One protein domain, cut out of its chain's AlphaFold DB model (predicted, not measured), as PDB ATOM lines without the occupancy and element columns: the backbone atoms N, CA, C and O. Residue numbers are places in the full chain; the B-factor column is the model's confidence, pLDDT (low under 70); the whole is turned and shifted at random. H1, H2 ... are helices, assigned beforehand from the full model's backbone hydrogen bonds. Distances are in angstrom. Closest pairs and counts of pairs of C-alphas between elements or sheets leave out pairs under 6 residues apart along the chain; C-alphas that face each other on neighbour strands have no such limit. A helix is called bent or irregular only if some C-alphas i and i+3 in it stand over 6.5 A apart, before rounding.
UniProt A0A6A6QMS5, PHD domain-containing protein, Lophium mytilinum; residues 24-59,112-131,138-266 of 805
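Overview. This is residues 24 to 59, 112 to 131 and 138 to 266 of the 805 residues of the protein "PHD domain-containing protein" of Lophium mytilinum (UniProt A0A6A6QMS5). One very long helix, H7, is the spine of this model: H1 runs back beside its first half, H2 packs across H1, and H5 packs on H7 with H6 following at a corner. Near the other end of H7, H3 crosses it with short H4 folded back after H3, and H8 turns off so that residues 257 to 266 stick out. The printed part has 185 residues with eight named helices, H1 to H8 in chain order, and no named strand; its class is all helix. It is loose and elongated, with a radius of gyration of the C-alphas of 21.2 A and spans of 65 by 42 by 28 A.

Arrangement. Begin at H1, residues 24 to 49, and find H2, residues 116 to 126, which touches it about perpendicular at 87 degrees; their closest C-alphas, Arg 37 and Ile 119, are 5.5 A apart. Residues 211 to 229 of H7, residues 210 to 250, touch H1 at a shallow tilt of 19 degrees, opposite ways, closest at the C-alphas of Ile 46 and Leu 218, 6.1 A apart. H3, residues 142 to 160, touches H7 about perpendicular at 89 degrees, with the C-alphas of Ile 148 and Gly 245 closest at 6.4 A. H3 and H4, residues 165 to 171, form a helical hairpin and only just touch, with 3 pairs of C-alphas within 8 A, the closest Cys 158 and Val 168 at 7.4 A. H5, residues 181 to 191, touches H7 at a steep tilt of 64 degrees, closest at the C-alphas of Phe 181 and Ile 227, 7.0 A apart. H6, residues 194 to 205, touches H5 only at the corner, and only just, with 3 pairs within 8 A, the closest C-alphas being Tyr 189 and Thr 195 at 5.4 A. H8, residues 253 to 265, is close to H7 but not clearly touching, with the C-alphas of Leu 248 and Tyr 256 closest at 7.5 A. Every O i to N i+4 pair is within hydrogen-bond range in H1, H2, H3, H5 and H8; the counts are 2 of 3 in H4, 5 of 8 in H6 and 36 of 37 in H7.

Along the chain. Find C-alpha 24 at (172.776, 1.663, 43.574); from there H1 runs 37.5 A to C-alpha 49. H3 spans 26.0 A. H6 is irregular: C-alphas 202 and 205 are 7.6 A apart. H7 runs 60.0 A from C-alpha 210 at (166.293, 43.209, 53.415) to C-alpha 250 at (185.967, -8.756, 30.736). H8 ends at C-alpha 265, (165.857, -4.956, 18.863).

Size, cuts and confidence. The two C-alphas farthest apart, those of Gly 209 and Ser 254, are 67.4 A from each other. Residues 60 to 111 are not printed, with 18.2 A between C-alphas 59 and 112; residues 132 to 137 are not printed either, with 16.2 A between C-alphas 131 and 138. Of the links that are printed whole, none is long. The mean pLDDT of the printed part is 84.5; 27 residues are under 70, among them residues 158 to 177.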
ATOM      1  N   ALA A  24     171.877   0.545  43.843       79.69
ATOM      2  CA  ALA A  24     172.776   1.663  43.574       79.69
ATOM      3  C   ALA A  24     172.210   2.614  42.506       79.69
ATOM      4  O   ALA A  24     172.187   3.819  42.739       79.69
ATOM      5  N   CYS A  25     171.696   2.092  41.386       80.62
ATOM      6  CA  CYS A  25     171.053   2.906  40.349       80.62
ATOM      7  C   CYS A  25     169.832   3.646  40.901       80.62
ATOM      8  O   CYS A  25     169.726   4.852  40.723       80.62
ATOM      9  N   ILE A  26     168.978   2.958  41.667       87.06
ATOM     10  CA  ILE A  26     167.805   3.577  42.301       87.06
ATOM     11  C   ILE A  26     168.231   4.731  43.218       87.06
ATOM     12  O   ILE A  26     167.683   5.826  43.126       87.06
ATOM     13  N   SER A  27     169.242   4.520  44.071       87.69
ATOM     14  CA  SER A  27     169.736   5.567  44.975       87.69
ATOM     15  C   SER A  27     170.321   6.771  44.232       87.69
ATOM     16  O   SER A  27     170.171   7.910  44.676       87.69
ATOM     17  N   GLN A  28     170.963   6.537  43.087       86.75
ATOM     18  CA  GLN A  28     171.535   7.589  42.259       86.75
ATOM     19  C   GLN A  28     170.436   8.404  41.566       86.75
ATOM     20  O   GLN A  28     170.475   9.631  41.647       86.75
ATOM     21  N   ASP A  29     169.435   7.737  40.987       89.69
ATOM     22  CA  ASP A  29     168.262   8.368  40.370       89.69
ATOM     23  C   ASP A  29     167.470   9.189  41.400       89.69
ATOM     24  O   ASP A  29     167.067  10.319  41.133       89.69
ATOM     25  N   GLU A  30     167.286   8.664  42.615       93.25
ATOM     26  CA  GLU A  30     166.626   9.386  43.707       93.25
ATOM     27  C   GLU A  30     167.427  10.603  44.168       93.25
ATOM     28  O   GLU A  30     166.856  11.672  44.388       93.25
ATOM     29  N   THR A  31     168.750  10.471  44.287       93.06
ATOM     30  CA  THR A  31     169.617  11.596  44.659       93.06
ATOM     31  C   THR A  31     169.588  12.678  43.577       93.06
ATOM     32  O   THR A  31     169.495  13.858  43.903       93.06
ATOM     33  N   HIS A  32     169.614  12.292  42.302       93.81
ATOM     34  CA  HIS A  32     169.513  13.203  41.161       93.81
ATOM     35  C   HIS A  32     168.164  13.937  41.130       93.81
ATOM     36  O   HIS A  32     168.126  15.166  41.112       93.81
ATOM     37  N   LEU A  33     167.054  13.205  41.269       94.44
ATOM     38  CA  LEU A  33     165.714  13.790  41.350       94.44
ATOM     39  C   LEU A  33     165.567  14.755  42.540       94.44
ATOM     40  O   LEU A  33     164.902  15.786  42.429       94.44
ATOM     41  N   ASN A  34     166.178  14.435  43.685       96.75
ATOM     42  CA  ASN A  34     166.167  15.310  44.854       96.75
ATOM     43  C   ASN A  34     166.933  16.618  44.603       96.75
ATOM     44  O   ASN A  34     166.430  17.671  44.993       96.75
ATOM     45  N   ARG A  35     168.074  16.581  43.897       97.00
ATOM     46  CA  ARG A  35     168.795  17.802  43.493       97.00
ATOM     47  C   ARG A  35     167.951  18.670  42.559       97.00
ATOM     48  O   ARG A  35     167.797  19.861  42.812       97.00
ATOM     49  N   HIS A  36     167.298  18.078  41.554       97.56
ATOM     50  CA  HIS A  36     166.377  18.818  40.677       97.56
ATOM     51  C   HIS A  36     165.215  19.447  41.450       97.56
ATOM     52  O   HIS A  36     164.825  20.584  41.183       97.56
ATOM     53  N   ARG A  37     164.666  18.728  42.438       97.38
ATOM     54  CA  ARG A  37     163.617  19.260  43.312       97.38
ATOM     55  C   ARG A  37     164.104  20.474  44.099       97.38
ATOM     56  O   ARG A  37     163.381  21.464  44.157       97.38
ATOM     57  N   GLU A  38     165.295  20.404  44.683       97.62
ATOM     58  CA  GLU A  38     165.881  21.501  45.458       97.62
ATOM     59  C   GLU A  38     166.130  22.740  44.585       97.62
ATOM     60  O   GLU A  38     165.720  23.848  44.943       97.62
ATOM     61  N   ILE A  39     166.682  22.547  43.384       98.00
ATOM     62  CA  ILE A  39     166.864  23.608  42.385       98.00
ATOM     63  C   ILE A  39     165.511  24.220  41.988       98.00
ATOM     64  O   ILE A  39     165.377  25.447  41.930       98.00
ATOM     65  N   ALA A  40     164.478  23.402  41.770       97.31
ATOM     66  CA  ALA A  40     163.130  23.874  41.453       97.31
ATOM     67  C   ALA A  40     162.502  24.679  42.610       97.31
ATOM     68  O   ALA A  40     161.855  25.706  42.386       97.31
ATOM     69  N   GLU A  41     162.709  24.243  43.854       96.75
ATOM     70  CA  GLU A  41     162.251  24.915  45.075       96.75
ATOM     71  C   GLU A  41     162.926  26.279  45.257       96.75
ATOM     72  O   GLU A  41     162.250  27.275  45.547       96.75
ATOM     73  N   ASN A  42     164.241  26.343  45.036       97.75
ATOM     74  CA  ASN A  42     165.001  27.585  45.095       97.75
ATOM     75  C   ASN A  42     164.561  28.546  43.977       97.75
ATOM     76  O   ASN A  42     164.162  29.680  44.246       97.75
ATOM     77  N   THR A  43     164.463  28.053  42.740       97.19
ATOM     78  CA  THR A  43     163.981  28.832  41.588       97.19
ATOM     79  C   THR A  43     162.587  29.417  41.850       97.19
ATOM     80  O   THR A  43     162.344  30.605  41.617       97.19
ATOM     81  N   ARG A  44     161.659  28.629  42.412       95.94
ATOM     82  CA  ARG A  44     160.332  29.120  42.819       95.94
ATOM     83  C   ARG A  44     160.421  30.178  43.920       95.94
ATOM     84  O   ARG A  44     159.685  31.161  43.861       95.94
ATOM     85  N   SER A  45     161.317  30.015  44.889       95.94
ATOM     86  CA  SER A  45     161.534  30.996  45.961       95.94
ATOM     87  C   SER A  45     162.036  32.337  45.412       95.94
ATOM     88  O   SER A  45     161.567  33.391  45.850       95.94
ATOM     89  N   ILE A  46     162.905  32.318  44.395       96.62
ATOM     90  CA  ILE A  46     163.349  33.524  43.678       96.62
ATOM     91  C   ILE A  46     162.154  34.220  43.012       96.62
ATOM     92  O   ILE A  46     161.945  35.421  43.213       96.62
ATOM     93  N   TYR A  47     161.320  33.471  42.289       95.50
ATOM     94  CA  TYR A  47     160.108  34.003  41.661       95.50
ATOM     95  C   TYR A  47     159.122  34.603  42.672       95.50
ATOM     96  O   TYR A  47     158.651  35.730  42.490       95.50
ATOM     97  N   GLU A  48     158.852  33.892  43.768       94.19
ATOM     98  CA  GLU A  48     157.962  34.350  44.838       94.19
ATOM     99  C   GLU A  48     158.489  35.622  45.514       94.19
ATOM    100  O   GLU A  48     157.707  36.548  45.746       94.19
ATOM    101  N   SER A  49     159.802  35.719  45.754       95.12
ATOM    102  CA  SER A  49     160.425  36.921  46.330       95.12
ATOM    103  C   SER A  49     160.252  38.152  45.433       95.12
ATOM    104  O   SER A  49     160.051  39.255  45.931       95.12
ATOM    105  N   CYS A  50     160.216  37.963  44.110       94.25
ATOM    106  CA  CYS A  50     159.961  39.025  43.135       94.25
ATOM    107  C   CYS A  50     158.466  39.343  42.946       94.25
ATOM    108  O   CYS A  50     158.121  40.244  42.177       94.25
ATOM    109  N   GLY A  51     157.562  38.608  43.607       92.62
ATOM    110  CA  GLY A  51     156.113  38.708  43.408       92.62
ATOM    111  C   GLY A  51     155.635  38.127  42.072       92.62
ATOM    112  O   GLY A  51     154.563  38.492  41.588       92.62
ATOM    113  N   TRP A  52     156.430  37.257  41.450       89.44
ATOM    114  CA  TRP A  52     156.119  36.612  40.180       89.44
ATOM    115  C   TRP A  52     155.548  35.222  40.444       89.44
ATOM    116  O   TRP A  52     156.266  34.275  40.737       89.44
ATOM    117  N   TYR A  53     154.233  35.074  40.315       86.44
ATOM    118  CA  TYR A  53     153.567  33.774  40.435       86.44
ATOM    119  C   TYR A  53     153.474  33.082  39.071       86.44
ATOM    120  O   TYR A  53     152.378  32.798  38.589       86.44
ATOM    121  N   ILE A  54     154.618  32.859  38.427       84.06
ATOM    122  CA  ILE A  54     154.687  32.153  37.143       84.06
ATOM    123  C   ILE A  54     154.972  30.671  37.420       84.06
ATOM    124  O   ILE A  54     155.682  30.335  38.368       84.06
ATOM    125  N   SER A  55     154.366  29.775  36.638       90.69
ATOM    126  CA  SER A  55     154.781  28.367  36.624       90.69
ATOM    127  C   SER A  55     156.211  28.274  36.090       90.69
ATOM    128  O   SER A  55     156.562  29.020  35.179       90.69
ATOM    129  N   LEU A  56     157.028  27.375  36.645       92.81
ATOM    130  CA  LEU A  56     158.415  27.202  36.195       92.81
ATOM    131  C   LEU A  56     158.493  26.845  34.707       92.81
ATOM    132  O   LEU A  56     159.421  27.269  34.030       92.81
ATOM    133  N   ILE A  57     157.485  26.127  34.203       93.56
ATOM    134  CA  ILE A  57     157.365  25.739  32.801       93.56
ATOM    135  C   ILE A  57     156.858  26.948  32.000       93.56
ATOM    136  O   ILE A  57     155.706  27.367  32.187       93.56
ATOM    137  N   PRO A  58     157.659  27.513  31.076       87.25
ATOM    138  CA  PRO A  58     157.218  28.606  30.232       87.25
ATOM    139  C   PRO A  58     156.063  28.132  29.352       87.25
ATOM    140  O   PRO A  58     156.230  27.338  28.424       87.25
ATOM    141  N   SER A  59     154.859  28.638  29.609       86.31
ATOM    142  CA  SER A  59     153.764  28.451  28.665       86.31
ATOM    143  C   SER A  59     154.084  29.255  27.407       86.31
ATOM    144  O   SER A  59     154.144  30.485  27.450       86.31
ATOM    145  N   LYS A 112     153.271  25.971  47.692       87.62
ATOM    146  CA  LYS A 112     152.756  25.246  46.533       87.62
ATOM    147  C   LYS A 112     153.641  24.022  46.344       87.62
ATOM    148  O   LYS A 112     154.863  24.146  46.299       87.62
ATOM    149  N   VAL A 113     153.016  22.852  46.288       92.75
ATOM    150  CA  VAL A 113     153.723  21.598  46.029       92.75
ATOM    151  C   VAL A 113     154.334  21.702  44.631       92.75
ATOM    152  O   VAL A 113     153.674  22.183  43.708       92.75
ATOM    153  N   LEU A 114     155.613  21.364  44.482       95.69
ATOM    154  CA  LEU A 114     156.236  21.229  43.166       95.69
ATOM    155  C   LEU A 114     155.573  20.071  42.422       95.69
ATOM    156  O   LEU A 114     155.421  18.981  42.975       95.69
ATOM    157  N   THR A 115     155.146  20.320  41.190       96.00
ATOM    158  CA  THR A 115     154.640  19.254  40.321       96.00
ATOM    159  C   THR A 115     155.817  18.490  39.717       96.00
ATOM    160  O   THR A 115     156.878  19.075  39.519       96.00
ATOM    161  N   SER A 116     155.650  17.195  39.420       94.88
ATOM    162  CA  SER A 116     156.710  16.399  38.777       94.88
ATOM    163  C   SER A 116     157.173  17.043  37.472       94.88
ATOM    164  O   SER A 116     158.362  17.253  37.305       94.88
ATOM    165  N   ALA A 117     156.236  17.529  36.652       95.75
ATOM    166  CA  ALA A 117     156.534  18.220  35.400       95.75
ATOM    167  C   ALA A 117     157.448  19.450  35.563       95.75
ATOM    168  O   ALA A 117     158.193  19.788  34.650       95.75
ATOM    169  N   GLU A 118     157.393  20.150  36.701       96.25
ATOM    170  CA  GLU A 118     158.307  21.267  36.969       96.25
ATOM    171  C   GLU A 118     159.708  20.784  37.345       96.25
ATOM    172  O   GLU A 118     160.680  21.435  36.981       96.25
ATOM    173  N   ILE A 119     159.810  19.661  38.060       96.69
ATOM    174  CA  ILE A 119     161.090  19.024  38.396       96.69
ATOM    175  C   ILE A 119     161.729  18.458  37.121       96.69
ATOM    176  O   ILE A 119     162.910  18.692  36.886       96.69
ATOM    177  N   ASP A 120     160.937  17.794  36.279       95.06
ATOM    178  CA  ASP A 120     161.368  17.249  34.989       95.06
ATOM    179  C   ASP A 120     161.837  18.376  34.061       95.06
ATOM    180  O   ASP A 120     162.922  18.298  33.498       95.06
ATOM    181  N   TYR A 121     161.093  19.488  34.003       96.31
ATOM    182  CA  TYR A 121     161.507  20.675  33.253       96.31
ATOM    183  C   TYR A 121     162.839  21.255  33.750       96.31
ATOM    184  O   TYR A 121     163.660  21.662  32.936       96.31
ATOM    185  N   ILE A 122     163.079  21.304  35.066       97.31
ATOM    186  CA  ILE A 122     164.393  21.709  35.589       97.31
ATOM    187  C   ILE A 122     165.476  20.738  35.115       97.31
ATOM    188  O   ILE A 122     166.512  21.204  34.649       97.31
ATOM    189  N   GLY A 123     165.220  19.429  35.158       95.75
ATOM    190  CA  GLY A 123     166.137  18.424  34.620       95.75
ATOM    191  C   GLY A 123     166.473  18.660  33.147       95.75
ATOM    192  O   GLY A 123     167.648  18.735  32.803       95.75
ATOM    193  N   ASP A 124     165.465  18.897  32.304       95.06
ATOM    194  CA  ASP A 124     165.650  19.199  30.877       95.06
ATOM    195  C   ASP A 124     166.432  20.503  30.644       95.06
ATOM    196  O   ASP A 124     167.140  20.655  29.649       95.06
ATOM    197  N   VAL A 125     166.298  21.490  31.538       96.31
ATOM    198  CA  VAL A 125     167.041  22.752  31.435       96.31
ATOM    199  C   VAL A 125     168.497  22.576  31.853       96.31
ATOM    200  O   VAL A 125     169.362  23.158  31.195       96.31
ATOM    201  N   LEU A 126     168.768  21.825  32.923       95.94
ATOM    202  CA  LEU A 126     170.117  21.572  33.448       95.94
ATOM    203  C   LEU A 126     170.911  20.635  32.542       95.94
ATOM    204  O   LEU A 126     172.085  20.872  32.268       95.94
ATOM    205  N   HIS A 127     170.249  19.602  32.040       93.38
ATOM    206  CA  HIS A 127     170.817  18.588  31.171       93.38
ATOM    207  C   HIS A 127     169.971  18.556  29.907       93.38
ATOM    208  O   HIS A 127     169.093  17.701  29.788       93.38
ATOM    209  N   PRO A 128     170.175  19.507  28.974       90.44
ATOM    210  CA  PRO A 128     169.448  19.491  27.719       90.44
ATOM    211  C   PRO A 128     169.687  18.135  27.073       90.44
ATOM    212  O   PRO A 128     170.813  17.839  26.669       90.44
ATOM    213  N   ASN A 129     168.628  17.314  27.033       78.62
ATOM    214  CA  ASN A 129     168.653  16.028  26.358       78.62
ATOM    215  C   ASN A 129     169.241  16.303  24.983       78.62
ATOM    216  O   ASN A 129     168.665  17.071  24.201       78.62
ATOM    217  N   LYS A 130     170.414  15.733  24.709       68.38
ATOM    218  CA  LYS A 130     170.992  15.729  23.373       68.38
ATOM    219  C   LYS A 130     170.074  14.850  22.529       68.38
ATOM    220  O   LYS A 130     170.267  13.654  22.381       68.38
ATOM    221  N   HIS A 131     168.960  15.427  22.095       48.62
ATOM    222  CA  HIS A 131     167.822  14.713  21.524       48.62
ATOM    223  C   HIS A 131     168.061  14.308  20.060       48.62
ATOM    224  O   HIS A 131     167.123  14.228  19.275       48.62
ATOM    225  N   GLY A 138     178.715   4.795  22.453       61.00
ATOM    226  CA  GLY A 138     180.008   4.135  22.551       61.00
ATOM    227  C   GLY A 138     181.132   5.137  22.384       61.00
ATOM    228  O   GLY A 138     180.896   6.217  21.857       61.00
ATOM    229  N   PRO A 139     182.340   4.806  22.870       60.34
ATOM    230  CA  PRO A 139     183.477   5.665  22.622       60.34
ATOM    231  C   PRO A 139     183.569   5.872  21.110       60.34
ATOM    232  O   PRO A 139     183.759   4.921  20.350       60.34
ATOM    233  N   SER A 140     183.290   7.103  20.701       63.50
ATOM    234  CA  SER A 140     182.955   7.461  19.317       63.50
ATOM    235  C   SER A 140     184.194   7.460  18.421       63.50
ATOM    236  O   SER A 140     184.108   7.451  17.193       63.50
ATOM    237  N   ASN A 141     185.359   7.437  19.061       72.69
ATOM    238  CA  ASN A 141     186.670   7.479  18.460       72.69
ATOM    239  C   ASN A 141     187.629   6.580  19.260       72.69
ATOM    240  O   ASN A 141     187.510   6.447  20.482       72.69
ATOM    241  N   ASP A 142     188.614   6.001  18.579       69.56
ATOM    242  CA  ASP A 142     189.691   5.216  19.188       69.56
ATOM    243  C   ASP A 142     190.473   6.039  20.228       69.56
ATOM    244  O   ASP A 142     190.914   5.499  21.241       69.56
ATOM    245  N   GLU A 143     190.571   7.361  20.051       74.44
ATOM    246  CA  GLU A 143     191.181   8.270  21.036       74.44
ATOM    247  C   GLU A 143     190.425   8.276  22.376       74.44
ATOM    248  O   GLU A 143     191.045   8.288  23.443       74.44
ATOM    249  N   GLU A 144     189.092   8.201  22.340       70.44
ATOM    250  CA  GLU A 144     188.257   8.115  23.541       70.44
ATOM    251  C   GLU A 144     188.442   6.754  24.230       70.44
ATOM    252  O   GLU A 144     188.531   6.670  25.458       70.44
ATOM    253  N   ILE A 145     188.589   5.679  23.445       73.62
ATOM    254  CA  ILE A 145     188.949   4.350  23.960       73.62
ATOM    255  C   ILE A 145     190.314   4.401  24.653       73.62
ATOM    256  O   ILE A 145     190.452   3.896  25.770       73.62
ATOM    257  N   GLU A 146     191.316   5.026  24.033       76.50
ATOM    258  CA  GLU A 146     192.650   5.185  24.611       76.50
ATOM    259  C   GLU A 146     192.634   6.019  25.896       76.50
ATOM    260  O   GLU A 146     193.351   5.698  26.847       76.50
ATOM    261  N   GLU A 147     191.808   7.063  25.969       77.38
ATOM    262  CA  GLU A 147     191.635   7.868  27.176       77.38
ATOM    263  C   GLU A 147     190.970   7.066  28.300       77.38
ATOM    264  O   GLU A 147     191.467   7.048  29.430       77.38
ATOM    265  N   ILE A 148     189.901   6.323  27.994       73.81
ATOM    266  CA  ILE A 148     189.261   5.402  28.940       73.81
ATOM    267  C   ILE A 148     190.279   4.360  29.413       73.81
ATOM    268  O   ILE A 148     190.374   4.078  30.610       73.81
ATOM    269  N   GLU A 149     191.096   3.814  28.513       75.44
ATOM    270  CA  GLU A 149     192.157   2.886  28.878       75.44
ATOM    271  C   GLU A 149     193.222   3.522  29.764       75.44
ATOM    272  O   GLU A 149     193.657   2.881  30.727       75.44
ATOM    273  N   ARG A 150     193.640   4.752  29.462       78.31
ATOM    274  CA  ARG A 150     194.614   5.520  30.241       78.31
ATOM    275  C   ARG A 150     194.075   5.790  31.638       78.31
ATOM    276  O   ARG A 150     194.773   5.504  32.607       78.31
ATOM    277  N   ASN A 151     192.818   6.212  31.752       74.06
ATOM    278  CA  ASN A 151     192.128   6.429  33.020       74.06
ATOM    279  C   ASN A 151     191.954   5.127  33.804       74.06
ATOM    280  O   ASN A 151     192.164   5.100  35.015       74.06
ATOM    281  N   LEU A 152     191.645   4.012  33.144       76.19
ATOM    282  CA  LEU A 152     191.578   2.706  33.798       76.19
ATOM    283  C   LEU A 152     192.949   2.206  34.249       76.19
ATOM    284  O   LEU A 152     193.048   1.647  35.335       76.19
ATOM    285  N   ARG A 153     194.011   2.395  33.454       76.38
ATOM    286  CA  ARG A 153     195.393   2.053  33.840       76.38
ATOM    287  C   ARG A 153     195.870   2.936  34.982       76.38
ATOM    288  O   ARG A 153     196.494   2.422  35.900       76.38
ATOM    289  N   TYR A 154     195.550   4.226  34.950       74.06
ATOM    290  CA  TYR A 154     195.836   5.159  36.030       74.06
ATOM    291  C   TYR A 154     195.124   4.727  37.310       74.06
ATOM    292  O   TYR A 154     195.784   4.508  38.317       74.06
ATOM    293  N   ASN A 155     193.816   4.471  37.253       68.75
ATOM    294  CA  ASN A 155     193.055   4.001  38.406       68.75
ATOM    295  C   ASN A 155     193.541   2.635  38.909       68.75
ATOM    296  O   ASN A 155     193.726   2.469  40.111       68.75
ATOM    297  N   ALA A 156     193.803   1.671  38.021       71.75
ATOM    298  CA  ALA A 156     194.376   0.372  38.378       71.75
ATOM    299  C   ALA A 156     195.763   0.517  39.015       71.75
ATOM    300  O   ALA A 156     196.039  -0.134  40.019       71.75
ATOM    301  N   ASN A 157     196.609   1.407  38.489       70.31
ATOM    302  CA  ASN A 157     197.870   1.756  39.127       70.31
ATOM    303  C   ASN A 157     197.620   2.370  40.498       70.31
ATOM    304  O   ASN A 157     198.240   1.903  41.435       70.31
ATOM    305  N   CYS A 158     196.675   3.296  40.667       63.66
ATOM    306  CA  CYS A 158     196.344   3.835  41.983       63.66
ATOM    307  C   CYS A 158     195.914   2.739  42.973       63.66
ATOM    308  O   CYS A 158     196.338   2.776  44.127       63.66
ATOM    309  N   TYR A 159     195.143   1.740  42.525       59.19
ATOM    310  CA  TYR A 159     194.777   0.578  43.344       59.19
ATOM    311  C   TYR A 159     195.985  -0.310  43.681       59.19
ATOM    312  O   TYR A 159     196.114  -0.748  44.821       59.19
ATOM    313  N   ASN A 160     196.889  -0.542  42.727       66.88
ATOM    314  CA  ASN A 160     198.049  -1.422  42.898       66.88
ATOM    315  C   ASN A 160     199.214  -0.766  43.651       66.88
ATOM    316  O   ASN A 160     199.961  -1.447  44.345       66.88
ATOM    317  N   THR A 161     199.385   0.549  43.536       66.12
ATOM    318  CA  THR A 161     200.445   1.304  44.216       66.12
ATOM    319  C   THR A 161     200.067   1.675  45.648       66.12
ATOM    320  O   THR A 161     200.804   2.414  46.295       66.12
ATOM    321  N   GLY A 162     198.896   1.238  46.131       64.81
ATOM    322  CA  GLY A 162     198.364   1.628  47.435       64.81
ATOM    323  C   GLY A 162     198.074   3.127  47.540       64.81
ATOM    324  O   GLY A 162     197.982   3.641  48.654       64.81
ATOM    325  N   ILE A 163     197.945   3.844  46.406       61.91
ATOM    326  CA  ILE A 163     197.629   5.276  46.430       61.91
ATOM    327  C   ILE A 163     196.165   5.412  46.867       61.91
ATOM    328  O   ILE A 163     195.251   4.907  46.213       61.91
ATOM    329  N   PRO A 164     195.907   6.108  47.973       56.75
ATOM    330  CA  PRO A 164     194.586   6.146  48.557       56.75
ATOM    331  C   PRO A 164     193.595   6.945  47.714       56.75
ATOM    332  O   PRO A 164     193.889   8.055  47.265       56.75
ATOM    333  N   ARG A 165     192.366   6.419  47.600       52.56
ATOM    334  CA  ARG A 165     191.258   6.995  46.812       52.56
ATOM    335  C   ARG A 165     190.985   8.480  47.075       52.56
ATOM    336  O   ARG A 165     190.521   9.161  46.168       52.56
ATOM    337  N   SER A 166     191.244   8.995  48.279       54.25
ATOM    338  CA  SER A 166     191.019  10.413  48.595       54.25
ATOM    339  C   SER A 166     191.956  11.356  47.834       54.25
ATOM    340  O   SER A 166     191.544  12.457  47.493       54.25
ATOM    341  N   LEU A 167     193.177  10.919  47.514       49.53
ATOM    342  CA  LEU A 167     194.116  11.699  46.704       49.53
ATOM    343  C   LEU A 167     193.790  11.591  45.216       49.53
ATOM    344  O   LEU A 167     193.881  12.581  44.503       49.53
ATOM    345  N   VAL A 168     193.321  10.423  44.766       53.16
ATOM    346  CA  VAL A 168     192.828  10.231  43.393       53.16
ATOM    347  C   VAL A 168     191.608  11.117  43.126       53.16
ATOM    348  O   VAL A 168     191.538  11.740  42.076       53.16
ATOM    349  N   LYS A 169     190.701  11.266  44.103       56.00
ATOM    350  CA  LYS A 169     189.558  12.196  44.014       56.00
ATOM    351  C   LYS A 169     189.966  13.660  43.813       56.00
ATOM    352  O   LYS A 169     189.205  14.389  43.195       56.00
ATOM    353  N   ASN A 170     191.134  14.066  44.313       53.72
ATOM    354  CA  ASN A 170     191.662  15.423  44.133       53.72
ATOM    355  C   ASN A 170     192.561  15.553  42.885       53.72
ATOM    356  O   ASN A 170     192.824  16.667  42.449       53.72
ATOM    357  N   LEU A 171     193.054  14.433  42.336       44.16
ATOM    358  CA  LEU A 171     193.934  14.373  41.157       44.16
ATOM    359  C   LEU A 171     193.187  14.127  39.847       44.16
ATOM    360  O   LEU A 171     193.742  14.416  38.790       44.16
ATOM    361  N   VAL A 172     191.942  13.639  39.896       49.81
ATOM    362  CA  VAL A 172     190.989  13.865  38.805       49.81
ATOM    363  C   VAL A 172     190.642  15.345  38.870       49.81
ATOM    364  O   VAL A 172     189.635  15.762  39.438       49.81
ATOM    365  N   ASN A 173     191.575  16.157  38.390       55.31
ATOM    366  CA  ASN A 173     191.356  17.561  38.163       55.31
ATOM    367  C   ASN A 173     190.247  17.584  37.108       55.31
ATOM    368  O   ASN A 173     190.496  17.290  35.945       55.31
ATOM    369  N   PHE A 174     189.012  17.886  37.514       56.03
ATOM    370  CA  PHE A 174     187.877  18.060  36.597       56.03
ATOM    371  C   PHE A 174     188.117  19.176  35.564       56.03
ATOM    372  O   PHE A 174     187.232  19.457  34.773       56.03
ATOM    373  N   ALA A 175     189.302  19.790  35.555       51.91
ATOM    374  CA  ALA A 175     189.814  20.630  34.487       51.91
ATOM    375  C   ALA A 175     189.724  19.981  33.090       51.91
ATOM    376  O   ALA A 175     189.683  20.726  32.124       51.91
ATOM    377  N   ASP A 176     189.639  18.645  32.984       53.19
ATOM    378  CA  ASP A 176     189.405  17.951  31.701       53.19
ATOM    379  C   ASP A 176     187.913  17.861  31.314       53.19
ATOM    380  O   ASP A 176     187.569  17.458  30.205       53.19
ATOM    381  N   ALA A 177     186.989  18.209  32.214       61.72
ATOM    382  CA  ALA A 177     185.624  18.487  31.803       61.72
ATOM    383  C   ALA A 177     185.634  19.921  31.274       61.72
ATOM    384  O   ALA A 177     185.563  20.851  32.073       61.72
ATOM    385  N   ASP A 178     185.738  20.085  29.951       74.75
ATOM    386  CA  ASP A 178     185.621  21.351  29.203       74.75
ATOM    387  C   ASP A 178     184.228  22.005  29.380       74.75
ATOM    388  O   ASP A 178     183.499  22.291  28.430       74.75
ATOM    389  N   VAL A 179     183.791  22.182  30.623       84.31
ATOM    390  CA  VAL A 179     182.526  22.786  31.006       84.31
ATOM    391  C   VAL A 179     182.832  24.203  31.447       84.31
ATOM    392  O   VAL A 179     183.338  24.446  32.543       84.31
ATOM    393  N   ASP A 180     182.498  25.155  30.586       91.50
ATOM    394  CA  ASP A 180     182.457  26.561  30.962       91.50
ATOM    395  C   ASP A 180     181.251  26.791  31.887       91.50
ATOM    396  O   ASP A 180     180.125  27.024  31.437       91.50
ATOM    397  N   PHE A 181     181.490  26.677  33.198       90.69
ATOM    398  CA  PHE A 181     180.458  26.847  34.220       90.69
ATOM    399  C   PHE A 181     179.746  28.197  34.104       90.69
ATOM    400  O   PHE A 181     178.535  28.250  34.291       90.69
ATOM    401  N   GLU A 182     180.449  29.280  33.768       93.44
ATOM    402  CA  GLU A 182     179.837  30.610  33.677       93.44
ATOM    403  C   GLU A 182     178.915  30.726  32.465       93.44
ATOM    404  O   GLU A 182     177.804  31.258  32.575       93.44
ATOM    405  N   SER A 183     179.337  30.186  31.318       95.38
ATOM    406  CA  SER A 183     178.486  30.095  30.130       95.38
ATOM    407  C   SER A 183     177.239  29.254  30.407       95.38
ATOM    408  O   SER A 183     176.121  29.674  30.092       95.38
ATOM    409  N   GLU A 184     177.397  28.119  31.090       95.31
ATOM    410  CA  GLU A 184     176.288  27.209  31.369       95.31
ATOM    411  C   GLU A 184     175.311  27.768  32.410       95.31
ATOM    412  O   GLU A 184     174.094  27.738  32.203       95.31
ATOM    413  N   ILE A 185     175.811  28.392  33.479       96.69
ATOM    414  CA  ILE A 185     174.987  29.132  34.446       96.69
ATOM    415  C   ILE A 185     174.239  30.259  33.734       96.69
ATOM    416  O   ILE A 185     173.038  30.433  33.942       96.69
ATOM    417  N   THR A 186     174.911  31.000  32.848       96.75
ATOM    418  CA  THR A 186     174.282  32.074  32.071       96.75
ATOM    419  C   THR A 186     173.175  31.534  31.164       96.75
ATOM    420  O   THR A 186     172.096  32.133  31.091       96.75
ATOM    421  N   ARG A 187     173.394  30.388  30.503       97.06
ATOM    422  CA  ARG A 187     172.380  29.695  29.696       97.06
ATOM    423  C   ARG A 187     171.181  29.306  30.557       97.06
ATOM    424  O   ARG A 187     170.053  29.667  30.218       97.06
ATOM    425  N   ILE A 188     171.417  28.638  31.686       97.25
ATOM    426  CA  ILE A 188     170.375  28.187  32.618       97.25
ATOM    427  C   ILE A 188     169.590  29.384  33.162       97.25
ATOM    428  O   ILE A 188     168.362  29.387  33.114       97.25
ATOM    429  N   TYR A 189     170.260  30.452  33.593       97.31
ATOM    430  CA  TYR A 189     169.606  31.668  34.084       97.31
ATOM    431  C   TYR A 189     168.781  32.371  33.009       97.31
ATOM    432  O   TYR A 189     167.741  32.953  33.321       97.31
ATOM    433  N   CYS A 190     169.211  32.328  31.748       95.69
ATOM    434  CA  CYS A 190     168.428  32.847  30.633       95.69
ATOM    435  C   CYS A 190     167.170  32.001  30.387       95.69
ATOM    436  O   CYS A 190     166.079  32.563  30.295       95.69
ATOM    437  N   VAL A 191     167.292  30.670  30.343       95.50
ATOM    438  CA  VAL A 191     166.156  29.755  30.113       95.50
ATOM    439  C   VAL A 191     165.155  29.799  31.272       95.50
ATOM    440  O   VAL A 191     163.947  29.895  31.050       95.50
ATOM    441  N   LEU A 192     165.650  29.828  32.510       96.12
ATOM    442  CA  LEU A 192     164.850  30.012  33.722       96.12
ATOM    443  C   LEU A 192     164.490  31.476  33.984       96.12
ATOM    444  O   LEU A 192     163.943  31.767  35.041       96.12
ATOM    445  N   ARG A 193     164.799  32.407  33.070       95.69
ATOM    446  CA  ARG A 193     164.480  33.847  33.142       95.69
ATOM    447  C   ARG A 193     164.933  34.562  34.426       95.69
ATOM    448  O   ARG A 193     164.477  35.666  34.724       95.69
ATOM    449  N   ILE A 194     165.890  33.994  35.154       96.69
ATOM    450  CA  ILE A 194     166.513  34.590  36.340       96.69
ATOM    451  C   ILE A 194     167.310  35.841  35.955       96.69
ATOM    452  O   ILE A 194     167.231  36.858  36.645       96.69
ATOM    453  N   THR A 195     167.970  35.834  34.792       96.50
ATOM    454  CA  THR A 195     168.689  37.005  34.262       96.50
ATOM    455  C   THR A 195     167.777  38.227  34.109       96.50
ATOM    456  O   THR A 195     168.202  39.361  34.341       96.50
ATOM    457  N   GLU A 196     166.509  38.029  33.736       94.38
ATOM    458  CA  GLU A 196     165.534  39.121  33.646       94.38
ATOM    459  C   GLU A 196     165.181  39.674  35.031       94.38
ATOM    460  O   GLU A 196     165.130  40.891  35.202       94.38
ATOM    461  N   LEU A 197     164.995  38.806  36.030       94.62
ATOM    462  CA  LEU A 197     164.705  39.216  37.407       94.62
ATOM    463  C   LEU A 197     165.870  39.997  38.023       94.62
ATOM    464  O   LEU A 197     165.653  41.054  38.617       94.62
ATOM    465  N   ILE A 198     167.108  39.542  37.809       95.88
ATOM    466  CA  ILE A 198     168.322  40.253  38.238       95.88
ATOM    467  C   ILE A 198     168.379  41.647  37.585       95.88
ATOM    468  O   ILE A 198     168.599  42.656  38.261       95.88
ATOM    469  N   LYS A 199     168.108  41.747  36.274       95.19
ATOM    470  CA  LYS A 199     168.065  43.031  35.545       95.19
ATOM    471  C   LYS A 199     166.939  43.957  36.020       95.19
ATOM    472  O   LYS A 199     167.108  45.176  36.022       95.19
ATOM    473  N   LEU A 200     165.785  43.412  36.403       92.50
ATOM    474  CA  LEU A 200     164.652  44.191  36.912       92.50
ATOM    475  C   LEU A 200     164.927  44.748  38.313       92.50
ATOM    476  O   LEU A 200     164.602  45.909  38.576       92.50
ATOM    477  N   ASN A 201     165.546  43.951  39.187       93.31
ATOM    478  CA  ASN A 201     165.839  44.350  40.561       93.31
ATOM    479  C   ASN A 201     167.052  45.292  40.668       93.31
ATOM    480  O   ASN A 201     166.991  46.260  41.421       93.31
ATOM    481  N   SER A 202     168.092  45.114  39.842       91.25
ATOM    482  CA  SER A 202     169.288  45.985  39.832       91.25
ATOM    483  C   SER A 202     169.019  47.438  39.414       91.25
ATOM    484  O   SER A 202     169.766  48.340  39.779       91.25
ATOM    485  N   ARG A 203     167.935  47.719  38.680       87.00
ATOM    486  CA  ARG A 203     167.595  49.078  38.207       87.00
ATOM    487  C   ARG A 203     166.880  49.954  39.251       87.00
ATOM    488  O   ARG A 203     166.191  50.897  38.864       87.00
ATOM    489  N   ASN A 204     166.980  49.643  40.548       71.19
ATOM    490  CA  ASN A 204     166.315  50.355  41.658       71.19
ATOM    491  C   ASN A 204     164.778  50.470  41.540       71.19
ATOM    492  O   ASN A 204     164.147  51.251  42.247       71.19
ATOM    493  N   ARG A 205     164.148  49.701  40.641       79.62
ATOM    494  CA  ARG A 205     162.683  49.651  40.468       79.62
ATOM    495  C   ARG A 205     162.046  48.449  41.180       79.62
ATOM    496  O   ARG A 205     160.828  48.263  41.095       79.62
ATOM    497  N   GLY A 206     162.863  47.614  41.818       84.19
ATOM    498  CA  GLY A 206     162.487  46.311  42.359       84.19
ATOM    499  C   GLY A 206     162.442  46.255  43.882       84.19
ATOM    500  O   GLY A 206     161.944  47.172  44.537       84.19
ATOM    501  N   LEU A 207     162.913  45.129  44.418       92.12
ATOM    502  CA  LEU A 207     163.050  44.871  45.850       92.12
ATOM    503  C   LEU A 207     164.040  45.853  46.496       92.12
ATOM    504  O   LEU A 207     165.000  46.285  45.864       92.12
ATOM    505  N   THR A 208     163.812  46.213  47.760       94.50
ATOM    506  CA  THR A 208     164.665  47.162  48.497       94.50
ATOM    507  C   THR A 208     165.045  46.615  49.870       94.50
ATOM    508  O   THR A 208     164.245  45.929  50.508       94.50
ATOM    509  N   GLY A 209     166.234  46.967  50.361       94.00
ATOM    510  CA  GLY A 209     166.679  46.639  51.718       94.00
ATOM    511  C   GLY A 209     166.829  45.133  51.950       94.00
ATOM    512  O   GLY A 209     167.512  44.443  51.197       94.00
ATOM    513  N   LYS A 210     166.184  44.618  53.003       96.44
ATOM    514  CA  LYS A 210     166.293  43.209  53.415       96.44
ATOM    515  C   LYS A 210     165.810  42.229  52.341       96.44
ATOM    516  O   LYS A 210     166.408  41.168  52.189       96.44
ATOM    517  N   ASP A 211     164.772  42.591  51.590       95.12
ATOM    518  CA  ASP A 211     164.204  41.717  50.560       95.12
ATOM    519  C   ASP A 211     165.154  41.562  49.364       95.12
ATOM    520  O   ASP A 211     165.242  40.477  48.797       95.12
ATOM    521  N   MET A 212     165.914  42.614  49.027       94.88
ATOM    522  CA  MET A 212     166.936  42.549  47.977       94.88
ATOM    523  C   MET A 212     168.086  41.626  48.382       94.88
ATOM    524  O   MET A 212     168.447  40.739  47.620       94.88
ATOM    525  N   LYS A 213     168.591  41.756  49.616       95.94
ATOM    526  CA  LYS A 213     169.630  40.855  50.140       95.94
ATOM    527  C   LYS A 213     169.159  39.398  50.170       95.94
ATOM    528  O   LYS A 213     169.914  38.490  49.853       95.94
ATOM    529  N   ASN A 214     167.895  39.166  50.531       96.44
ATOM    530  CA  ASN A 214     167.314  37.826  50.492       96.44
ATOM    531  C   ASN A 214     167.219  37.278  49.057       96.44
ATOM    532  O   ASN A 214     167.492  36.105  48.843       96.44
ATOM    533  N   PHE A 215     166.858  38.116  48.082       96.69
ATOM    534  CA  PHE A 215     166.861  37.746  46.665       96.69
ATOM    535  C   PHE A 215     168.271  37.411  46.160       96.69
ATOM    536  O   PHE A 215     168.444  36.386  45.509       96.69
ATOM    537  N   GLU A 216     169.277  38.224  46.492       96.31
ATOM    538  CA  GLU A 216     170.680  37.976  46.128       96.31
ATOM    539  C   GLU A 216     171.193  36.656  46.711       96.31
ATOM    540  O   GLU A 216     171.790  35.866  45.986       96.31
ATOM    541  N   ASN A 217     170.883  36.374  47.981       97.38
ATOM    542  CA  ASN A 217     171.230  35.101  48.609       97.38
ATOM    543  C   ASN A 217     170.574  33.913  47.892       97.38
ATOM    544  O   ASN A 217     171.255  32.942  47.599       97.38
ATOM    545  N   LEU A 218     169.278  33.997  47.560       97.88
ATOM    546  CA  LEU A 218     168.591  32.924  46.832       97.88
ATOM    547  C   LEU A 218     169.214  32.678  45.447       97.88
ATOM    548  O   LEU A 218     169.348  31.533  45.028       97.88
ATOM    549  N   VAL A 219     169.606  33.742  44.738       97.75
ATOM    550  CA  VAL A 219     170.285  33.630  43.436       97.75
ATOM    551  C   VAL A 219     171.654  32.960  43.581       97.75
ATOM    552  O   VAL A 219     171.977  32.085  42.778       97.75
ATOM    553  N   GLU A 220     172.436  33.319  44.599       97.12
ATOM    554  CA  GLU A 220     173.735  32.684  44.852       97.12
ATOM    555  C   GLU A 220     173.578  31.219  45.289       97.12
ATOM    556  O   GLU A 220     174.275  30.348  44.776       97.12
ATOM    557  N   ASP A 221     172.597  30.908  46.139       96.75
ATOM    558  CA  ASP A 221     172.277  29.529  46.519       96.75
ATOM    559  C   ASP A 221     171.890  28.697  45.281       96.75
ATOM    560  O   ASP A 221     172.357  27.572  45.111       96.75
ATOM    561  N   LEU A 222     171.084  29.260  44.368       98.00
ATOM    562  CA  LEU A 222     170.757  28.611  43.095       98.00
ATOM    563  C   LEU A 222     172.018  28.365  42.254       98.00
ATOM    564  O   LEU A 222     172.142  27.301  41.651       98.00
ATOM    565  N   ARG A 223     172.953  29.323  42.207       97.19
ATOM    566  CA  ARG A 223     174.232  29.166  41.499       97.19
ATOM    567  C   ARG A 223     175.011  27.963  42.022       97.19
ATOM    568  O   ARG A 223     175.454  27.137  41.230       97.19
ATOM    569  N   ILE A 224     175.153  27.865  43.345       94.81
ATOM    570  CA  ILE A 224     175.887  26.782  44.010       94.81
ATOM    571  C   ILE A 224     175.236  25.431  43.695       94.81
ATOM    572  O   ILE A 224     175.936  24.510  43.279       94.81
ATOM    573  N   LEU A 225     173.906  25.331  43.815       96.69
ATOM    574  CA  LEU A 225     173.165  24.100  43.524       96.69
ATOM    575  C   LEU A 225     173.320  23.651  42.063       96.69
ATOM    576  O   LEU A 225     173.508  22.465  41.801       96.69
ATOM    577  N   VAL A 226     173.280  24.591  41.111       96.81
ATOM    578  CA  VAL A 226     173.480  24.303  39.681       96.81
ATOM    579  C   VAL A 226     174.898  23.796  39.411       96.81
ATOM    580  O   VAL A 226     175.066  22.802  38.707       96.81
ATOM    581  N   ILE A 227     175.922  24.442  39.981       93.69
ATOM    582  CA  ILE A 227     177.317  24.002  39.829       93.69
ATOM    583  C   ILE A 227     177.498  22.600  40.407       93.69
ATOM    584  O   ILE A 227     178.093  21.740  39.757       93.69
ATOM    585  N   GLU A 228     176.992  22.360  41.619       92.12
ATOM    586  CA  GLU A 228     177.104  21.058  42.266       92.12
ATOM    587  C   GLU A 228     176.456  19.962  41.417       92.12
ATOM    588  O   GLU A 228     177.069  18.916  41.201       92.12
ATOM    589  N   ASP A 229     175.261  20.200  40.888       96.00
ATOM    590  CA  ASP A 229     174.559  19.222  40.069       96.00
ATOM    591  C   ASP A 229     175.295  18.907  38.753       96.00
ATOM    592  O   ASP A 229     175.546  17.733  38.468       96.00
ATOM    593  N   ILE A 230     175.777  19.928  38.030       92.94
ATOM    594  CA  ILE A 230     176.609  19.753  36.823       92.94
ATOM    595  C   ILE A 230     177.847  18.897  37.135       92.94
ATOM    596  O   ILE A 230     178.168  17.959  36.399       92.94
ATOM    597  N   VAL A 231     178.537  19.181  38.244       89.44
ATOM    598  CA  VAL A 231     179.720  18.416  38.670       89.44
ATOM    599  C   VAL A 231     179.355  16.967  38.996       89.44
ATOM    600  O   VAL A 231     180.074  16.045  38.601       89.44
ATOM    601  N   GLN A 232     178.247  16.732  39.705       90.00
ATOM    602  CA  GLN A 232     177.819  15.378  40.061       90.00
ATOM    603  C   GLN A 232     177.402  14.564  38.835       90.00
ATOM    604  O   GLN A 232     177.735  13.380  38.773       90.00
ATOM    605  N   VAL A 233     176.738  15.174  37.849       89.81
ATOM    606  CA  VAL A 233     176.401  14.501  36.586       89.81
ATOM    607  C   VAL A 233     177.661  14.149  35.806       89.81
ATOM    608  O   VAL A 233     177.855  12.985  35.473       89.81
ATOM    609  N   LYS A 234     178.612  15.076  35.647       86.94
ATOM    610  CA  LYS A 234     179.891  14.762  34.981       86.94
ATOM    611  C   LYS A 234     180.681  13.663  35.683       86.94
ATOM    612  O   LYS A 234     181.322  12.833  35.036       86.94
ATOM    613  N   LYS A 235     180.631  13.630  37.012       84.81
ATOM    614  CA  LYS A 235     181.235  12.558  37.803       84.81
ATOM    615  C   LYS A 235     180.529  11.219  37.584       84.81
ATOM    616  O   LYS A 235     181.216  10.205  37.466       84.81
ATOM    617  N   ALA A 236     179.198  11.211  37.524       85.00
ATOM    618  CA  ALA A 236     178.417  10.022  37.202       85.00
ATOM    619  C   ALA A 236     178.731   9.510  35.789       85.00
ATOM    620  O   ALA A 236     178.977   8.315  35.633       85.00
ATOM    621  N   ASP A 237     178.829  10.399  34.800       83.06
ATOM    622  CA  ASP A 237     179.199  10.063  33.421       83.06
ATOM    623  C   ASP A 237     180.607   9.466  33.348       83.06
ATOM    624  O   ASP A 237     180.839   8.456  32.683       83.06
ATOM    625  N   LEU A 238     181.575  10.058  34.055       80.38
ATOM    626  CA  LEU A 238     182.939   9.532  34.125       80.38
ATOM    627  C   LEU A 238     182.975   8.149  34.786       80.38
ATOM    628  O   LEU A 238     183.649   7.240  34.299       80.38
ATOM    629  N   GLU A 239     182.242   7.968  35.884       81.50
ATOM    630  CA  GLU A 239     182.137   6.673  36.549       81.50
ATOM    631  C   GLU A 239     181.468   5.628  35.643       81.50
ATOM    632  O   GLU A 239     181.931   4.487  35.580       81.50
ATOM    633  N   LEU A 240     180.430   6.013  34.897       80.88
ATOM    634  CA  LEU A 240     179.774   5.161  33.912       80.88
ATOM    635  C   LEU A 240     180.745   4.760  32.796       80.88
ATOM    636  O   LEU A 240     180.862   3.569  32.498       80.88
ATOM    637  N   ARG A 241     181.518   5.710  32.252       78.44
ATOM    638  CA  ARG A 241     182.582   5.448  31.265       78.44
ATOM    639  C   ARG A 241     183.633   4.480  31.805       78.44
ATOM    640  O   ARG A 241     183.988   3.513  31.130       78.44
ATOM    641  N   MET A 242     184.081   4.659  33.049       77.00
ATOM    642  CA  MET A 242     185.016   3.734  33.698       77.00
ATOM    643  C   MET A 242     184.427   2.330  33.874       77.00
ATOM    644  O   MET A 242     185.091   1.340  33.566       77.00
ATOM    645  N   ARG A 243     183.184   2.221  34.360       80.19
ATOM    646  CA  ARG A 243     182.497   0.930  34.530       80.19
ATOM    647  C   ARG A 243     182.316   0.227  33.188       80.19
ATOM    648  O   ARG A 243     182.569  -0.973  33.100       80.19
ATOM    649  N   ARG A 244     181.963   0.971  32.137       76.12
ATOM    650  CA  ARG A 244     181.849   0.457  30.770       76.12
ATOM    651  C   ARG A 244     183.188  -0.042  30.240       76.12
ATOM    652  O   ARG A 244     183.259  -1.171  29.769       76.12
ATOM    653  N   GLY A 245     184.256   0.745  30.361       77.00
ATOM    654  CA  GLY A 245     185.589   0.318  29.939       77.00
ATOM    655  C   GLY A 245     186.084  -0.908  30.716       77.00
ATOM    656  O   GLY A 245     186.692  -1.806  30.141       77.00
ATOM    657  N   GLY A 246     185.760  -1.000  32.011       79.81
ATOM    658  CA  GLY A 246     185.985  -2.205  32.810       79.81
ATOM    659  C   GLY A 246     185.222  -3.410  32.257       79.81
ATOM    660  O   GLY A 246     185.824  -4.449  32.006       79.81
ATOM    661  N   TYR A 247     183.921  -3.264  32.004       79.81
ATOM    662  CA  TYR A 247     183.072  -4.314  31.436       79.81
ATOM    663  C   TYR A 247     183.581  -4.817  30.077       79.81
ATOM    664  O   TYR A 247     183.714  -6.024  29.882       79.81
ATOM    665  N   LEU A 248     183.954  -3.904  29.176       76.00
ATOM    666  CA  LEU A 248     184.482  -4.232  27.847       76.00
ATOM    667  C   LEU A 248     185.798  -5.026  27.889       76.00
ATOM    668  O   LEU A 248     186.087  -5.760  26.952       76.00
ATOM    669  N   ARG A 249     186.584  -4.932  28.972       75.94
ATOM    670  CA  ARG A 249     187.785  -5.770  29.157       75.94
ATOM    671  C   ARG A 249     187.460  -7.210  29.542       75.94
ATOM    672  O   ARG A 249     188.244  -8.105  29.243       75.94
ATOM    673  N   TYR A 250     186.351  -7.429  30.247       81.12
ATOM    674  CA  TYR A 250     185.967  -8.756  30.736       81.12
ATOM    675  C   TYR A 250     185.090  -9.517  29.749       81.12
ATOM    676  O   TYR A 250     185.114 -10.748  29.725       81.12
ATOM    677  N   VAL A 251     184.303  -8.805  28.949       83.56
ATOM    678  CA  VAL A 251     183.382  -9.422  28.000       83.56
ATOM    679  C   VAL A 251     184.063  -9.590  26.649       83.56
ATOM    680  O   VAL A 251     184.662  -8.662  26.117       83.56
ATOM    681  N   ASN A 252     183.967 -10.794  26.078       85.81
ATOM    682  CA  ASN A 252     184.423 -11.040  24.713       85.81
ATOM    683  C   ASN A 252     183.672 -10.099  23.757       85.81
ATOM    684  O   ASN A 252     182.448  -9.990  23.852       85.81
ATOM    685  N   ARG A 253     184.385  -9.462  22.820       82.06
ATOM    686  CA  ARG A 253     183.809  -8.520  21.852       82.06
ATOM    687  C   ARG A 253     182.562  -9.084  21.165       82.06
ATOM    688  O   ARG A 253     181.551  -8.399  21.105       82.06
ATOM    689  N   SER A 254     182.577 -10.364  20.787       82.81
ATOM    690  CA  SER A 254     181.419 -11.030  20.172       82.81
ATOM    691  C   SER A 254     180.174 -11.055  21.067       82.81
ATOM    692  O   SER A 254     179.051 -10.956  20.580       82.81
ATOM    693  N   SER A 255     180.356 -11.209  22.382       81.31
ATOM    694  CA  SER A 255     179.258 -11.197  23.351       81.31
ATOM    695  C   SER A 255     178.713  -9.787  23.556       81.31
ATOM    696  O   SER A 255     177.507  -9.634  23.730       81.31
ATOM    697  N   TYR A 256     179.585  -8.773  23.510       80.06
ATOM    698  CA  TYR A 256     179.178  -7.371  23.532       80.06
ATOM    699  C   TYR A 256     178.371  -7.008  22.283       80.06
ATOM    700  O   TYR A 256     177.254  -6.524  22.417       80.06
ATOM    701  N   ASP A 257     178.862  -7.345  21.088       82.44
ATOM    702  CA  ASP A 257     178.153  -7.074  19.832       82.44
ATOM    703  C   ASP A 257     176.790  -7.805  19.791       82.44
ATOM    704  O   ASP A 257     175.790  -7.268  19.321       82.44
ATOM    705  N   ALA A 258     176.704  -9.027  20.340       86.19
ATOM    706  CA  ALA A 258     175.443  -9.766  20.466       86.19
ATOM    707  C   ALA A 258     174.482  -9.187  21.523       86.19
ATOM    708  O   ALA A 258     173.275  -9.430  21.457       86.19
ATOM    709  N   LEU A 259     174.999  -8.482  22.531       82.62
ATOM    710  CA  LEU A 259     174.189  -7.696  23.460       82.62
ATOM    711  C   LEU A 259     173.705  -6.421  22.771       82.62
ATOM    712  O   LEU A 259     172.511  -6.162  22.809       82.62
ATOM    713  N   GLN A 260     174.581  -5.688  22.085       81.75
ATOM    714  CA  GLN A 260     174.239  -4.463  21.360       81.75
ATOM    715  C   GLN A 260     173.134  -4.705  20.322       81.75
ATOM    716  O   GLN A 260     172.093  -4.066  20.398       81.75
ATOM    717  N   LYS A 261     173.253  -5.748  19.489       84.69
ATOM    718  CA  LYS A 261     172.182  -6.163  18.558       84.69
ATOM    719  C   LYS A 261     170.865  -6.522  19.249       84.69
ATOM    720  O   LYS A 261     169.779  -6.337  18.703       84.69
ATOM    721  N   ARG A 262     170.939  -7.073  20.465       84.75
ATOM    722  CA  ARG A 262     169.742  -7.309  21.282       84.75
ATOM    723  C   ARG A 262     169.169  -6.006  21.824       84.75
ATOM    724  O   ARG A 262     167.959  -5.913  21.901       84.75
ATOM    725  N   HIS A 263     169.991  -5.016  22.153       81.31
ATOM    726  CA  HIS A 263     169.533  -3.695  22.588       81.31
ATOM    727  C   HIS A 263     168.921  -2.867  21.450       81.31
ATOM    728  O   HIS A 263     167.986  -2.116  21.700       81.31
ATOM    729  N   GLU A 264     169.386  -3.045  20.212       83.12
ATOM    730  CA  GLU A 264     168.769  -2.454  19.012       83.12
ATOM    731  C   GLU A 264     167.358  -3.002  18.763       83.12
ATOM    732  O   GLU A 264     166.486  -2.304  18.260       83.12
ATOM    733  N   THR A 265     167.123  -4.264  19.130       85.81
ATOM    734  CA  THR A 265     165.857  -4.956  18.863       85.81
ATOM    735  C   THR A 265     164.946  -5.047  20.076       85.81
ATOM    736  O   THR A 265     163.750  -5.235  19.903       85.81
ATOM    737  N   ILE A 266     165.469  -4.943  21.297       85.12
ATOM    738  CA  ILE A 266     164.740  -5.128  22.554       85.12
ATOM    739  C   ILE A 266     165.032  -3.943  23.468       85.12
ATOM    740  O   ILE A 266     166.170  -3.704  23.878       85.12
TER     741      ILE A 266